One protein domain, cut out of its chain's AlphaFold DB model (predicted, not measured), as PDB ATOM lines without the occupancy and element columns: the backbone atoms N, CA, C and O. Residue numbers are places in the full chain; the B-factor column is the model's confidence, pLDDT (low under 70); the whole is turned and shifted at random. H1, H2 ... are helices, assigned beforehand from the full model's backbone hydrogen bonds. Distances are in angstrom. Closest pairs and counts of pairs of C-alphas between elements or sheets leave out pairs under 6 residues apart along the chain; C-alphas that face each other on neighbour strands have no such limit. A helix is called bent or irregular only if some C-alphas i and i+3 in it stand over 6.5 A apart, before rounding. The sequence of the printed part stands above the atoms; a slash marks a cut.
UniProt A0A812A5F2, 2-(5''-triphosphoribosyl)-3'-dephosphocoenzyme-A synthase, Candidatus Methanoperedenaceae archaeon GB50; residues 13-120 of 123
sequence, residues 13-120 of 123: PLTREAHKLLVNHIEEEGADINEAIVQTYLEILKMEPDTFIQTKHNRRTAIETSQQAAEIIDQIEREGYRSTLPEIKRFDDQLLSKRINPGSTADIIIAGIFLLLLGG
ATOM      1  N   PRO A  13     -24.145   2.112 102.175       96.50
ATOM      2  CA  PRO A  13     -25.023   3.054 101.485       96.50
ATOM      3  C   PRO A  13     -24.951   4.489 102.023       96.50
ATOM      4  O   PRO A  13     -24.863   5.411 101.217       96.50
ATOM      5  N   LEU A  14     -24.944   4.706 103.346       96.69
ATOM      6  CA  LEU A  14     -24.867   6.066 103.891       96.69
ATOM      7  C   LEU A  14     -23.470   6.664 103.771       96.69
ATOM      8  O   LEU A  14     -23.351   7.855 103.518       96.69
ATOM      9  N   THR A  15     -22.420   5.857 103.912       98.06
ATOM     10  CA  THR A  15     -21.047   6.322 103.669       98.06
ATOM     11  C   THR A  15     -20.865   6.771 102.218       98.06
ATOM     12  O   THR A  15     -20.235   7.792 101.956       98.06
ATOM     13  N   ARG A  16     -21.435   6.027 101.260       97.44
ATOM     14  CA  ARG A  16     -21.401   6.385  99.837       97.44
ATOM     15  C   ARG A  16     -22.192   7.656  99.551       97.44
ATOM     16  O   ARG A  16     -21.721   8.468  98.761       97.44
ATOM     17  N   GLU A  17     -23.348   7.836 100.192       98.25
ATOM     18  CA  GLU A  17     -24.107   9.084 100.069       98.25
ATOM     19  C   GLU A  17     -23.336  10.255 100.687       98.25
ATOM     20  O   GLU A  17     -23.156  11.263 100.021       98.25
ATOM     21  N   ALA A  18     -22.766  10.097 101.886       98.38
ATOM     22  CA  ALA A  18     -21.936  11.129 102.511       98.38
ATOM     23  C   ALA A  18     -20.743  11.519 101.625       98.38
ATOM     24  O   ALA A  18     -20.483  12.697 101.421       98.38
ATOM     25  N   HIS A  19     -20.043  10.545 101.037       98.19
ATOM     26  CA  HIS A  19     -18.970  10.821 100.079       98.19
ATOM     27  C   HIS A  19     -19.463  11.613  98.858       98.19
ATOM     28  O   HIS A  19     -18.818  12.571  98.446       98.19
ATOM     29  N   LYS A  20     -20.605  11.227  98.281       98.06
ATOM     30  CA  LYS A  20     -21.200  11.919  97.132       98.06
ATOM     31  C   LYS A  20     -21.569  13.368  97.471       98.06
ATOM     32  O   LYS A  20     -21.256  14.258  96.691       98.06
ATOM     33  N   LEU A  21     -22.201  13.598  98.619       98.12
ATOM     34  CA  LEU A  21     -22.572  14.936  99.088       98.12
ATOM     35  C   LEU A  21     -21.334  15.802  99.358       98.12
ATOM     36  O   LEU A  21     -21.288  16.945  98.915       98.12
ATOM     37  N   LEU A  22     -20.292  15.235  99.978       97.94
ATOM     38  CA  LEU A  22     -19.011  15.922 100.177       97.94
ATOM     39  C   LEU A  22     -18.404  16.385  98.849       97.94
ATOM     40  O   LEU A  22     -17.997  17.535  98.745       97.94
ATOM     41  N   VAL A  23     -18.346  15.504  97.843       96.56
ATOM     42  CA  VAL A  23     -17.838  15.859  96.506       96.56
ATOM     43  C   VAL A  23     -18.668  16.990  95.902       96.56
ATOM     44  O   VAL A  23     -18.092  17.980  95.467       96.56
ATOM     45  N   ASN A  24     -19.999  16.878  95.940       96.12
ATOM     46  CA  ASN A  24     -20.890  17.895  95.384       96.12
ATOM     47  C   ASN A  24     -20.648  19.276  96.008       96.12
ATOM     48  O   ASN A  24     -20.460  20.239  95.275       96.12
ATOM     49  N   HIS A  25     -20.608  19.368  97.341       96.12
ATOM     50  CA  HIS A  25     -20.405  20.652  98.014       96.12
ATOM     51  C   HIS A  25     -18.997  21.217  97.821       96.12
ATOM     52  O   HIS A  25     -18.822  22.426  97.788       96.12
ATOM     53  N   ILE A  26     -17.978  20.367  97.695       94.25
ATOM     54  CA  ILE A  26     -16.603  20.813  97.432       94.25
ATOM     55  C   ILE A  26     -16.456  21.392  96.020       94.25
ATOM     56  O   ILE A  26     -15.625  22.273  95.803       94.25
ATOM     57  N   GLU A  27     -17.227  20.889  95.057       92.50
ATOM     58  CA  GLU A  27     -17.226  21.377  93.675       92.50
ATOM     59  C   GLU A  27     -18.006  22.695  93.499       92.50
ATOM     60  O   GLU A  27     -17.920  23.315  92.436       92.50
ATOM     61  N   GLU A  28     -18.729  23.160  94.525       90.44
ATOM     62  CA  GLU A  28     -19.390  24.467  94.514       90.44
ATOM     63  C   GLU A  28     -18.360  25.613  94.485       90.44
ATOM     64  O   GLU A  28     -17.337  25.611  95.177       90.44
ATOM     65  N   GLU A  29     -18.618  26.633  93.659       82.44
ATOM     66  CA  GLU A  29     -17.680  27.738  93.460       82.44
ATOM     67  C   GLU A  29     -17.452  28.525  94.761       82.44
ATOM     68  O   GLU A  29     -18.360  29.151  95.309       82.44
ATOM     69  N   GLY A  30     -16.203  28.532  95.237       81.38
ATOM     70  CA  GLY A  30     -15.813  29.246  96.454       81.38
ATOM     71  C   GLY A  30     -16.160  28.526  97.762       81.38
ATOM     72  O   GLY A  30     -16.106  29.172  98.815       81.38
ATOM     73  N   ALA A  31     -16.494  27.233  97.705       80.31
ATOM     74  CA  ALA A  31     -16.782  26.419  98.878       80.31
ATOM     75  C   ALA A  31     -15.548  26.197  99.769       80.31
ATOM     76  O   ALA A  31     -14.449  25.901  99.294       80.31
ATOM     77  N   ASP A  32     -15.748  26.317 101.083       91.25
ATOM     78  CA  ASP A  32     -14.779  25.888 102.094       91.25
ATOM     79  C   ASP A  32     -14.997  24.408 102.442       91.25
ATOM     80  O   ASP A  32     -16.130  23.940 102.560       91.25
ATOM     81  N   ILE A  33     -13.918  23.659 102.681       93.75
ATOM     82  CA  ILE A  33     -14.023  22.236 103.035       93.75
ATOM     83  C   ILE A  33     -14.830  22.028 104.326       93.75
ATOM     84  O   ILE A  33     -15.575  21.055 104.436       93.75
ATOM     85  N   ASN A  34     -14.729  22.942 105.300       94.75
ATOM     86  CA  ASN A  34     -15.513  22.820 106.529       94.75
ATOM     87  C   ASN A  34     -16.998  23.063 106.263       94.75
ATOM     88  O   ASN A  34     -17.833  22.379 106.848       94.75
ATOM     89  N   GLU A  35     -17.326  23.997 105.369       95.62
ATOM     90  CA  GLU A  35     -18.698  24.230 104.919       95.62
ATOM     91  C   GLU A  35     -19.276  22.967 104.273       95.62
ATOM     92  O   GLU A  35     -20.334  22.507 104.701       95.62
ATOM     93  N   ALA A  36     -18.540  22.334 103.354       97.00
ATOM     94  CA  ALA A  36     -18.954  21.072 102.739       97.00
ATOM     95  C   ALA A  36     -19.187  19.959 103.777       97.00
ATOM     96  O   ALA A  36     -20.215  19.280 103.750       97.00
ATOM     97  N   ILE A  37     -18.271  19.802 104.739       98.19
ATOM     98  CA  ILE A  37     -18.394  18.800 105.809       98.19
ATOM     99  C   ILE A  37     -19.623  19.065 106.685       98.19
ATOM    100  O   ILE A  37     -20.354  18.127 107.009       98.19
ATOM    101  N   VAL A  38     -19.865  20.319 107.077       98.19
ATOM    102  CA  VAL A  38     -21.006  20.688 107.927       98.19
ATOM    103  C   VAL A  38     -22.328  20.486 107.193       98.19
ATOM    104  O   VAL A  38     -23.254  19.923 107.778       98.19
ATOM    105  N   GLN A  39     -22.420  20.893 105.923       98.12
ATOM    106  CA  GLN A  39     -23.620  20.670 105.115       98.12
ATOM    107  C   GLN A  39     -23.906  19.172 104.970       98.12
ATOM    108  O   GLN A  39     -24.982  18.720 105.361       98.12
ATOM    109  N   THR A  40     -22.909  18.368 104.578       98.56
ATOM    110  CA  THR A  40     -23.094  16.910 104.484       98.56
ATOM    111  C   THR A  40     -23.472  16.283 105.829       98.56
ATOM    112  O   THR A  40     -24.312  15.383 105.884       98.56
ATOM    113  N   TYR A  41     -22.883  16.739 106.940       98.69
ATOM    114  CA  TYR A  41     -23.243  16.263 108.279       98.69
ATOM    115  C   TYR A  41     -24.729  16.480 108.580       98.69
ATOM    116  O   TYR A  41     -25.410  15.554 109.031       98.69
ATOM    117  N   LEU A  42     -25.236  17.685 108.312       98.75
ATOM    118  CA  LEU A  42     -26.633  18.049 108.539       98.75
ATOM    119  C   LEU A  42     -27.580  17.284 107.606       98.75
ATOM    120  O   LEU A  42     -28.607  16.791 108.070       98.75
ATOM    121  N   GLU A  43     -27.222  17.098 106.335       98.69
ATOM    122  CA  GLU A  43     -28.014  16.309 105.384       98.69
ATOM    123  C   GLU A  43     -28.111  14.836 105.796       98.69
ATOM    124  O   GLU A  43     -29.205  14.271 105.845       98.69
ATOM    125  N   ILE A  44     -26.995  14.211 106.183       98.56
ATOM    126  CA  ILE A  44     -27.006  12.829 106.681       98.56
ATOM    127  C   ILE A  44     -27.819  12.722 107.979       98.56
ATOM    128  O   ILE A  44     -28.545  11.742 108.170       98.56
ATOM    129  N   LEU A  45     -27.731  13.715 108.869       98.62
ATOM    130  CA  LEU A  45     -28.515  13.759 110.107       98.62
ATOM    131  C   LEU A  45     -30.019  13.957 109.844       98.62
ATOM    132  O   LEU A  45     -30.839  13.381 110.563       98.62
ATOM    133  N   LYS A  46     -30.390  14.723 108.810       98.38
ATOM    134  CA  LYS A  46     -31.768  14.899 108.314       98.38
ATOM    135  C   LYS A  46     -32.346  13.593 107.754       98.38
ATOM    136  O   LYS A  46     -33.527  13.323 107.951       98.38
ATOM    137  N   MET A  47     -31.542  12.775 107.068       97.25
ATOM    138  CA  MET A  47     -32.020  11.554 106.397       97.25
ATOM    139  C   MET A  47     -32.443  10.435 107.358       97.25
ATOM    140  O   MET A  47     -33.419   9.731 107.091       97.25
ATOM    141  N   GLU A  48     -31.708  10.222 108.452       94.19
ATOM    142  CA  GLU A  48     -32.007   9.150 109.407       94.19
ATOM    143  C   GLU A  48     -31.687   9.567 110.854       94.19
ATOM    144  O   GLU A  48     -30.567  10.006 111.129       94.19
ATOM    145  N   PRO A  49     -32.619   9.367 111.812       97.00
ATOM    146  CA  PRO A  49     -32.367   9.644 113.224       97.00
ATOM    147  C   PRO A  49     -31.130   8.919 113.763       97.00
ATOM    148  O   PRO A  49     -30.963   7.709 113.591       97.00
ATOM    149  N   ASP A  50     -30.281   9.652 114.481       98.00
ATOM    150  CA  ASP A  50     -29.004   9.127 114.958       98.00
ATOM    151  C   ASP A  50     -29.175   8.015 116.016       98.00
ATOM    152  O   ASP A  50     -29.800   8.186 117.071       98.00
ATOM    153  N   THR A  51     -28.570   6.854 115.750       96.06
ATOM    154  CA  THR A  51     -28.670   5.673 116.616       96.06
ATOM    155  C   THR A  51     -27.904   5.802 117.933       96.06
ATOM    156  O   THR A  51     -28.281   5.159 118.919       96.06
ATOM    157  N   PHE A  52     -26.853   6.623 117.989       96.75
ATOM    158  CA  PHE A  52     -26.122   6.904 119.224       96.75
ATOM    159  C   PHE A  52     -26.957   7.794 120.150       96.75
ATOM    160  O   PHE A  52     -27.095   7.464 121.330       96.75
ATOM    161  N   ILE A  53     -27.619   8.831 119.617       98.19
ATOM    162  CA  ILE A  53     -28.610   9.621 120.372       98.19
ATOM    163  C   ILE A  53     -29.724   8.717 120.880       98.19
ATOM    164  O   ILE A  53     -30.036   8.752 122.069       98.19
ATOM    165  N   GLN A  54     -30.309   7.880 120.017       97.31
ATOM    166  CA  GLN A  54     -31.399   6.992 120.421       97.31
ATOM    167  C   GLN A  54     -30.998   6.073 121.585       97.31
ATOM    168  O   GLN A  54     -31.808   5.828 122.477       97.31
ATOM    169  N   THR A  55     -29.759   5.580 121.569       96.38
ATOM    170  CA  THR A  55     -29.221   4.670 122.587       96.38
ATOM    171  C   THR A  55     -28.893   5.386 123.899       96.38
ATOM    172  O   THR A  55     -29.113   4.828 124.970       96.38
ATOM    173  N   LYS A  56     -28.343   6.605 123.834       97.62
ATOM    174  CA  LYS A  56     -27.918   7.378 125.017       97.62
ATOM    175  C   LYS A  56     -29.038   8.195 125.655       97.62
ATOM    176  O   LYS A  56     -28.983   8.448 126.852       97.62
ATOM    177  N   HIS A  57     -30.021   8.600 124.858       97.56
ATOM    178  CA  HIS A  57     -31.149   9.427 125.269       97.56
ATOM    179  C   HIS A  57     -32.454   8.664 125.050       97.56
ATOM    180  O   HIS A  57     -32.912   7.961 125.946       97.56
ATOM    181  N   ASN A  58     -33.075   8.810 123.879       98.19
ATOM    182  CA  ASN A  58     -34.269   8.076 123.460       98.19
ATOM    183  C   ASN A  58     -34.572   8.360 121.975       98.19
ATOM    184  O   ASN A  58     -34.030   9.290 121.371       98.19
ATOM    185  N   ARG A  59     -35.484   7.576 121.386       97.75
ATOM    186  CA  ARG A  59     -35.886   7.709 119.973       97.75
ATOM    187  C   ARG A  59     -36.496   9.074 119.644       97.75
ATOM    188  O   ARG A  59     -36.245   9.589 118.561       97.75
ATOM    189  N   ARG A  60     -37.286   9.658 120.552       98.50
ATOM    190  CA  ARG A  60     -37.923  10.963 120.318       98.50
ATOM    191  C   ARG A  60     -36.864  12.057 120.164       98.50
ATOM    192  O   ARG A  60     -36.907  12.781 119.183       98.50
ATOM    193  N   THR A  61     -35.869  12.099 121.049       98.62
ATOM    194  CA  THR A  61     -34.750  13.048 120.969       98.62
ATOM    195  C   THR A  61     -33.945  12.889 119.675       98.62
ATOM    196  O   THR A  61     -33.547  13.889 119.083       98.62
ATOM    197  N   ALA A  62     -33.736  11.658 119.197       98.50
ATOM    198  CA  ALA A  62     -33.067  11.423 117.914       98.50
ATOM    199  C   ALA A  62     -33.874  11.976 116.723       98.50
ATOM    200  O   ALA A  62     -33.300  12.607 115.840       98.50
ATOM    201  N   ILE A  63     -35.199  11.787 116.725       98.69
ATOM    202  CA  ILE A  63     -36.101  12.327 115.693       98.69
ATOM    203  C   ILE A  63     -36.135  13.857 115.746       98.69
ATOM    204  O   ILE A  63     -35.976  14.497 114.717       98.69
ATOM    205  N   GLU A  64     -36.288  14.450 116.932       98.69
ATOM    206  CA  GLU A  64     -36.290  15.911 117.112       98.69
ATOM    207  C   GLU A  64     -34.975  16.547 116.638       98.69
ATOM    208  O   GLU A  64     -34.987  17.603 116.013       98.69
ATOM    209  N   THR A  65     -33.840  15.890 116.897       98.81
ATOM    210  CA  THR A  65     -32.522  16.351 116.431       98.81
ATOM    211  C   THR A  65     -32.409  16.280 114.906       98.81
ATOM    212  O   THR A  65     -31.913  17.211 114.281       98.81
ATOM    213  N   SER A  66     -32.909  15.198 114.300       98.75
ATOM    214  CA  SER A  66     -32.962  15.022 112.843       98.75
ATOM    215  C   SER A  66     -33.876  16.059 112.170       98.75
ATOM    216  O   SER A  66     -33.501  16.648 111.161       98.75
ATOM    217  N   GLN A  67     -35.026  16.369 112.778       98.81
ATOM    218  CA  GLN A  67     -35.952  17.403 112.306       98.81
ATOM    219  C   GLN A  67     -35.318  18.802 112.337       98.81
ATOM    220  O   GLN A  67     -35.454  19.550 111.377       98.81
ATOM    221  N   GLN A  68     -34.585  19.147 113.400       98.75
ATOM    222  CA  GLN A  68     -33.871  20.429 113.481       98.75
ATOM    223  C   GLN A  68     -32.768  20.536 112.421       98.75
ATOM    224  O   GLN A  68     -32.612  21.586 111.808       98.75
ATOM    225  N   ALA A  69     -32.041  19.445 112.152       98.81
ATOM    226  CA  ALA A  69     -31.096  19.413 111.037       98.81
ATOM    227  C   ALA A  69     -31.807  19.635 109.689       98.81
ATOM    228  O   ALA A  69     -31.288  20.352 108.838       98.81
ATOM    229  N   ALA A  70     -33.015  19.084 109.519       98.81
ATOM    230  CA  ALA A  70     -33.832  19.308 108.329       98.81
ATOM    231  C   ALA A  70     -34.199  20.783 108.132       98.81
ATOM    232  O   ALA A  70     -34.011  21.309 107.040       98.81
ATOM    233  N   GLU A  71     -34.657  21.447 109.194       98.81
ATOM    234  CA  GLU A  71     -35.014  22.871 109.183       98.81
ATOM    235  C   GLU A  71     -33.821  23.760 108.805       98.81
ATOM    236  O   GLU A  71     -33.977  24.715 108.048       98.81
ATOM    237  N   ILE A  72     -32.620  23.422 109.286       98.81
ATOM    238  CA  ILE A  72     -31.390  24.151 108.952       98.81
ATOM    239  C   ILE A  72     -31.024  23.968 107.476       98.81
ATOM    240  O   ILE A  72     -30.690  24.950 106.822       98.81
ATOM    241  N   ILE A  73     -31.113  22.748 106.931       98.56
ATOM    242  CA  ILE A  73     -30.882  22.507 105.495       98.56
ATOM    243  C   ILE A  73     -31.876  23.304 104.644       98.56
ATOM    244  O   ILE A  73     -31.464  24.000 103.721       98.56
ATOM    245  N   ASP A  74     -33.162  23.285 104.997       98.62
ATOM    246  CA  ASP A  74     -34.188  24.036 104.265       98.62
ATOM    247  C   ASP A  74     -33.922  25.561 104.319       98.62
ATOM    248  O   ASP A  74     -34.252  26.304 103.389       98.62
ATOM    249  N   GLN A  75     -33.307  26.058 105.400       98.56
ATOM    250  CA  GLN A  75     -32.868  27.450 105.500       98.56
ATOM    251  C   GLN A  75     -31.622  27.733 104.648       98.56
ATOM    252  O   GLN A  75     -31.606  28.745 103.945       98.56
ATOM    253  N   ILE A  76     -30.633  26.832 104.630       97.44
ATOM    254  CA  ILE A  76     -29.450  26.931 103.759       97.44
ATOM    255  C   ILE A  76     -29.875  27.003 102.288       97.44
ATOM    256  O   ILE A  76     -29.409  27.884 101.569       97.44
ATOM    257  N   GLU A  77     -30.805  26.151 101.854       96.81
ATOM    258  CA  GLU A  77     -31.329  26.147 100.481       96.81
ATOM    259  C   GLU A  77     -32.030  27.468 100.108       96.81
ATOM    260  O   GLU A  77     -31.977  27.908  98.959       96.81
ATOM    261  N   ARG A  78     -32.688  28.123 101.074       98.00
ATOM    262  CA  ARG A  78     -33.417  29.385 100.858       98.00
ATOM    263  C   ARG A  78     -32.538  30.633 100.927       98.00
ATOM    264  O   ARG A  78     -32.809  31.599 100.217       98.00
ATOM    265  N   GLU A  79     -31.571  30.659 101.837       97.50
ATOM    266  CA  GLU A  79     -30.877  31.884 102.274       97.50
ATOM    267  C   GLU A  79     -29.351  31.818 102.081       97.50
ATOM    268  O   GLU A  79     -28.663  32.839 102.188       97.50
ATOM    269  N   GLY A  80     -28.822  30.634 101.769       95.31
ATOM    270  CA  GLY A  80     -27.400  30.339 101.651       95.31
ATOM    271  C   GLY A  80     -26.748  29.962 102.984       95.31
ATOM    272  O   GLY A  80     -27.159  30.398 104.066       95.31
ATOM    273  N   TYR A  81     -25.671  29.178 102.906       95.12
ATOM    274  CA  TYR A  81     -24.948  28.667 104.075       95.12
ATOM    275  C   TYR A  81     -24.455  29.780 105.003       95.12
ATOM    276  O   TYR A  81     -24.715  29.763 106.206       95.12
ATOM    277  N   ARG A  82     -23.798  30.803 104.441       94.69
ATOM    278  CA  ARG A  82     -23.222  31.916 105.216       94.69
ATOM    279  C   ARG A  82     -24.269  32.687 106.019       94.69
ATOM    280  O   ARG A  82     -23.982  33.087 107.144       94.69
ATOM    281  N   SER A  83     -25.461  32.873 105.454       97.44
ATOM    282  CA  SER A  83     -26.584  33.533 106.129       97.44
ATOM    283  C   SER A  83     -27.140  32.686 107.276       97.44
ATOM    284  O   SER A  83     -27.593  33.248 108.264       97.44
ATOM    285  N   THR A  84     -27.036  31.356 107.167       98.25
ATOM    286  CA  THR A  84     -27.577  30.364 108.117       98.25
ATOM    287  C   THR A  84     -26.569  29.956 109.211       98.25
ATOM    288  O   THR A  84     -26.880  29.203 110.135       98.25
ATOM    289  N   LEU A  85     -25.326  30.453 109.150       97.44
ATOM    290  CA  LEU A  85     -24.287  30.177 110.152       97.44
ATOM    291  C   LEU A  85     -24.713  30.445 111.612       97.44
ATOM    292  O   LEU A  85     -24.320  29.657 112.480       97.44
ATOM    293  N   PRO A  86     -25.463  31.517 111.941       98.44
ATOM    294  CA  PRO A  86     -25.943  31.740 113.305       98.44
ATOM    295  C   PRO A  86     -26.840  30.605 113.816       98.44
ATOM    296  O   PRO A  86     -26.698  30.181 114.965       98.44
ATOM    297  N   GLU A  87     -27.725  30.079 112.974       98.62
ATOM    298  CA  GLU A  87     -28.644  28.989 113.293       98.62
ATOM    299  C   GLU A  87     -27.910  27.659 113.454       98.62
ATOM    300  O   GLU A  87     -28.173  26.942 114.420       98.62
ATOM    301  N   ILE A  88     -26.928  27.378 112.590       98.50
ATOM    302  CA  ILE A  88     -26.045  26.208 112.723       98.50
ATOM    303  C   ILE A  88     -25.331  26.236 114.082       98.50
ATOM    304  O   ILE A  88     -25.350  25.248 114.817       98.50
ATOM    305  N   LYS A  89     -24.745  27.382 114.459       98.44
ATOM    306  CA  LYS A  89     -24.055  27.538 115.753       98.44
ATOM    307  C   LYS A  89     -25.006  27.395 116.934       98.44
ATOM    308  O   LYS A  89     -24.694  26.702 117.895       98.44
ATOM    309  N   ARG A  90     -26.193  28.002 116.850       98.69
ATOM    310  CA  ARG A  90     -27.221  27.882 117.888       98.69
ATOM    311  C   ARG A  90     -27.667  26.430 118.071       98.69
ATOM    312  O   ARG A  90     -27.927  26.013 119.201       98.69
ATOM    313  N   PHE A  91     -27.779  25.675 116.983       98.69
ATOM    314  CA  PHE A  91     -28.089  24.252 117.036       98.69
ATOM    315  C   PHE A  91     -26.971  23.461 117.720       98.69
ATOM    316  O   PHE A  91     -27.263  22.704 118.645       98.69
ATOM    317  N   ASP A  92     -25.709  23.696 117.357       98.38
ATOM    318  CA  ASP A  92     -24.556  23.053 118.001       98.38
ATOM    319  C   ASP A  92     -24.489  23.353 119.513       98.38
ATOM    320  O   ASP A  92     -24.460  22.437 120.338       98.38
ATOM    321  N   ASP A  93     -24.628  24.624 119.910       98.62
ATOM    322  CA  ASP A  93     -24.685  25.048 121.320       98.62
ATOM    323  C   ASP A  93     -25.840  24.374 122.085       98.62
ATOM    324  O   ASP A  93     -25.716  23.966 123.252       98.62
ATOM    325  N   GLN A  94     -26.994  24.220 121.432       98.50
ATOM    326  CA  GLN A  94     -28.131  23.509 122.004       98.50
ATOM    327  C   GLN A  94     -27.806  22.026 122.234       98.50
ATOM    328  O   GLN A  94     -28.161  21.482 123.285       98.50
ATOM    329  N   LEU A  95     -27.168  21.356 121.273       98.44
ATOM    330  CA  LEU A  95     -26.778  19.954 121.414       98.44
ATOM    331  C   LEU A  95     -25.749  19.782 122.537       98.44
ATOM    332  O   LEU A  95     -25.934  18.928 123.411       98.44
ATOM    333  N   LEU A  96     -24.738  20.653 122.583       98.19
ATOM    334  CA  LEU A  96     -23.706  20.674 123.619       98.19
ATOM    335  C   LEU A  96     -24.298  20.865 125.020       98.19
ATOM    336  O   LEU A  96     -24.035  20.060 125.918       98.19
ATOM    337  N   SER A  97     -25.153  21.874 125.211       98.25
ATOM    338  CA  SER A  97     -25.786  22.151 126.512       98.25
ATOM    339  C   SER A  97     -26.663  20.996 127.011       98.25
ATOM    340  O   SER A  97     -26.705  20.720 128.212       98.25
ATOM    341  N   LYS A  98     -27.312  20.265 126.095       97.88
ATOM    342  CA  LYS A  98     -28.128  19.077 126.401       97.88
ATOM    343  C   LYS A  98     -27.323  17.772 126.443       97.88
ATOM    344  O   LYS A  98     -27.896  16.722 126.736       97.88
ATOM    345  N   ARG A  99     -26.013  17.811 126.166       97.88
ATOM    346  CA  ARG A  99     -25.138  16.631 126.011       97.88
ATOM    347  C   ARG A  99     -25.691  15.616 125.000       97.88
ATOM    348  O   ARG A  99     -25.618  14.400 125.202       97.88
ATOM    349  N   ILE A 100     -26.279  16.117 123.920       98.62
ATOM    350  CA  ILE A 100     -26.752  15.317 122.793       98.62
ATOM    351  C   ILE A 100     -25.626  15.282 121.765       98.62
ATOM    352  O   ILE A 100     -25.160  16.320 121.324       98.62
ATOM    353  N   ASN A 101     -25.183  14.083 121.399       97.25
ATOM    354  CA  ASN A 101     -24.134  13.895 120.404       97.25
ATOM    355  C   ASN A 101     -24.670  12.997 119.281       97.25
ATOM    356  O   ASN A 101     -24.913  11.816 119.555       97.25
ATOM    357  N   PRO A 102     -24.854  13.497 118.046       98.00
ATOM    358  CA  PRO A 102     -25.158  12.672 116.880       98.00
ATOM    359  C   PRO A 102     -23.902  11.915 116.396       98.00
ATOM    360  O   PRO A 102     -23.329  12.179 115.337       98.00
ATOM    361  N   GLY A 103     -23.439  10.985 117.237       97.44
ATOM    362  CA  GLY A 103     -22.160  10.296 117.074       97.44
ATOM    363  C   GLY A 103     -22.145   9.278 115.934       97.44
ATOM    364  O   GLY A 103     -21.151   9.184 115.223       97.44
ATOM    365  N   SER A 104     -23.248   8.563 115.690       97.00
ATOM    366  CA  SER A 104     -23.304   7.624 114.557       97.00
ATOM    367  C   SER A 104     -23.274   8.353 113.213       97.00
ATOM    368  O   SER A 104     -22.780   7.809 112.230       97.00
ATOM    369  N   THR A 105     -23.807   9.574 113.148       98.19
ATOM    370  CA  THR A 105     -23.684  10.433 111.970       98.19
ATOM    371  C   THR A 105     -22.257  10.935 111.803       98.19
ATOM    372  O   THR A 105     -21.746  10.869 110.688       98.19
ATOM    373  N   ALA A 106     -21.570  11.313 112.886       98.06
ATOM    374  CA  ALA A 106     -20.145  11.645 112.825       98.06
ATOM    375  C   ALA A 106     -19.302  10.481 112.264       98.06
ATOM    376  O   ALA A 106     -18.472  10.709 111.388       98.06
ATOM    377  N   ASP A 107     -19.570   9.237 112.678       98.00
ATOM    378  CA  ASP A 107     -18.874   8.051 112.156       98.00
ATOM    379  C   ASP A 107     -19.047   7.888 110.630       98.00
ATOM    380  O   ASP A 107     -18.090   7.562 109.924       98.00
ATOM    381  N   ILE A 108     -20.249   8.156 110.100       98.25
ATOM    382  CA  ILE A 108     -20.513   8.133 108.651       98.25
ATOM    383  C   ILE A 108     -19.770   9.254 107.923       98.25
ATOM    384  O   ILE A 108     -19.199   9.007 106.862       98.25
ATOM    385  N   ILE A 109     -19.740  10.466 108.482       98.38
ATOM    386  CA  ILE A 109     -19.004  11.587 107.881       98.38
ATOM    387  C   ILE A 109     -17.507  11.296 107.837       98.38
ATOM    388  O   ILE A 109     -16.884  11.493 106.798       98.38
ATOM    389  N   ILE A 110     -16.934  10.740 108.908       98.31
ATOM    390  CA  ILE A 110     -15.524  10.326 108.933       98.31
ATOM    391  C   ILE A 110     -15.245   9.287 107.837       98.31
ATOM    392  O   ILE A 110     -14.249   9.400 107.122       98.31
ATOM    393  N   ALA A 111     -16.129   8.302 107.660       97.94
ATOM    394  CA  ALA A 111     -15.992   7.307 106.598       97.94
ATOM    395  C   ALA A 111     -16.129   7.925 105.189       97.94
ATOM    396  O   ALA A 111     -15.381   7.557 104.283       97.94
ATOM    397  N   GLY A 112     -17.025   8.899 105.005       98.12
ATOM    398  CA  GLY A 112     -17.170   9.657 103.758       98.12
ATOM    399  C   GLY A 112     -15.925  10.486 103.426       98.12
ATOM    400  O   GLY A 112     -15.425  10.421 102.304       98.12
ATOM    401  N   ILE A 113     -15.363  11.187 104.418       98.06
ATOM    402  CA  ILE A 113     -14.099  11.932 104.294       98.06
ATOM    403  C   ILE A 113     -12.951  10.981 103.950       98.06
ATOM    404  O   ILE A 113     -12.120  11.292 103.099       98.06
ATOM    405  N   PHE A 114     -12.902   9.797 104.564       98.00
ATOM    406  CA  PHE A 114     -11.901   8.790 104.219       98.00
ATOM    407  C   PHE A 114     -11.977   8.392 102.737       98.00
ATOM    408  O   PHE A 114     -10.943   8.353 102.067       98.00
ATOM    409  N   LEU A 115     -13.182   8.158 102.200       97.50
ATOM    410  CA  LEU A 115     -13.363   7.883 100.770       97.50
ATOM    411  C   LEU A 115     -12.946   9.068  99.893       97.50
ATOM    412  O   LEU A 115     -12.292   8.852  98.877       97.50
ATOM    413  N   LEU A 116     -13.254  10.298 100.309       95.94
ATOM    414  CA  LEU A 116     -12.885  11.518  99.586       95.94
ATOM    415  C   LEU A 116     -11.355  11.650  99.468       95.94
ATOM    416  O   LEU A 116     -10.813  11.891  98.388       95.94
ATOM    417  N   LEU A 117     -10.637  11.420 100.572       96.31
ATOM    418  CA  LEU A 117      -9.172  11.445 100.609       96.31
ATOM    419  C   LEU A 117      -8.549  10.312  99.780       96.31
ATOM    420  O   LEU A 117      -7.551  10.535  99.080       96.31
ATOM    421  N   LEU A 118      -9.141   9.112  99.832       95.81
ATOM    422  CA  LEU A 118      -8.736   7.964  99.016       95.81
ATOM    423  C   LEU A 118      -8.975   8.220  97.520       95.81
ATOM    424  O   LEU A 118      -8.160   7.813  96.695       95.81
ATOM    425  N   GLY A 119     -10.043   8.949  97.188       90.94
ATOM    426  CA  GLY A 119     -10.368   9.436  95.846       90.94
ATOM    427  C   GLY A 119      -9.410  10.504  95.312       90.94
ATOM    428  O   GLY A 119      -9.530  10.907  94.159       90.94
ATOM    429  N   GLY A 120      -8.430  10.934  96.113       90.50
ATOM    430  CA  GLY A 120      -7.362  11.829  95.677       90.50
ATOM    431  C   GLY A 120      -7.584  13.298  96.014       90.50
ATOM    432  O   GLY A 120      -6.741  14.110  95.643       90.50
TER     433      GLY A 120
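This is residues 13 to 120 of the 123 residues of the protein "2-(5''-triphosphoribosyl)-3'-dephosphocoenzyme-A synthase" of Candidatus Methanoperedenaceae archaeon GB50 (UniProt A0A812A5F2). H2 runs through the middle, with the crossed helices H1 and H6 on one side and the hairpin of H4 and H5 on the other; short H3 touches H4 and H6 where they begin. The 108 printed residues hold six named helices, H1 to H6 in order, and no named strand: all helix. The whole is compact, radius of gyration of the C-alphas 13.6 A, spanning 38 by 30 by 19 A.

H1, residues 13 to 26, 20.1 A, begins at C-alpha 13 (-25.023, 3.054, 101.485). H2 is 33 to 47, 21.2 A; H3 51 to 56, 8.6 A; H4 59 to 79, 30.4 A; H5 81 to 97, 23.4 A; H6 103 to 118, 22.6 A, ending at C-alpha 118 (-8.736, 7.964, 99.016). H5 is irregular: C-alphas 83 and 86 are 7.4 A apart.

H1 touches H6, closest C-alphas His 19 and Gly 112, 4.3 A, at a steep tilt of 63 degrees. H2 touches residues 65 to 73 of H4, closest C-alphas Lys 46 and Ser 66, 4.7 A. H4 and H5 form a hairpin, a shallow tilt of 18 degrees. O i to N i+4 pairs are within hydrogen-bond range throughout, except in H5, 11 of 13.

C-alphas 29 and 58 are farthest apart, 39.5 A. The printed part has no cut or long link; no printed residue is under 70 in pLDDT.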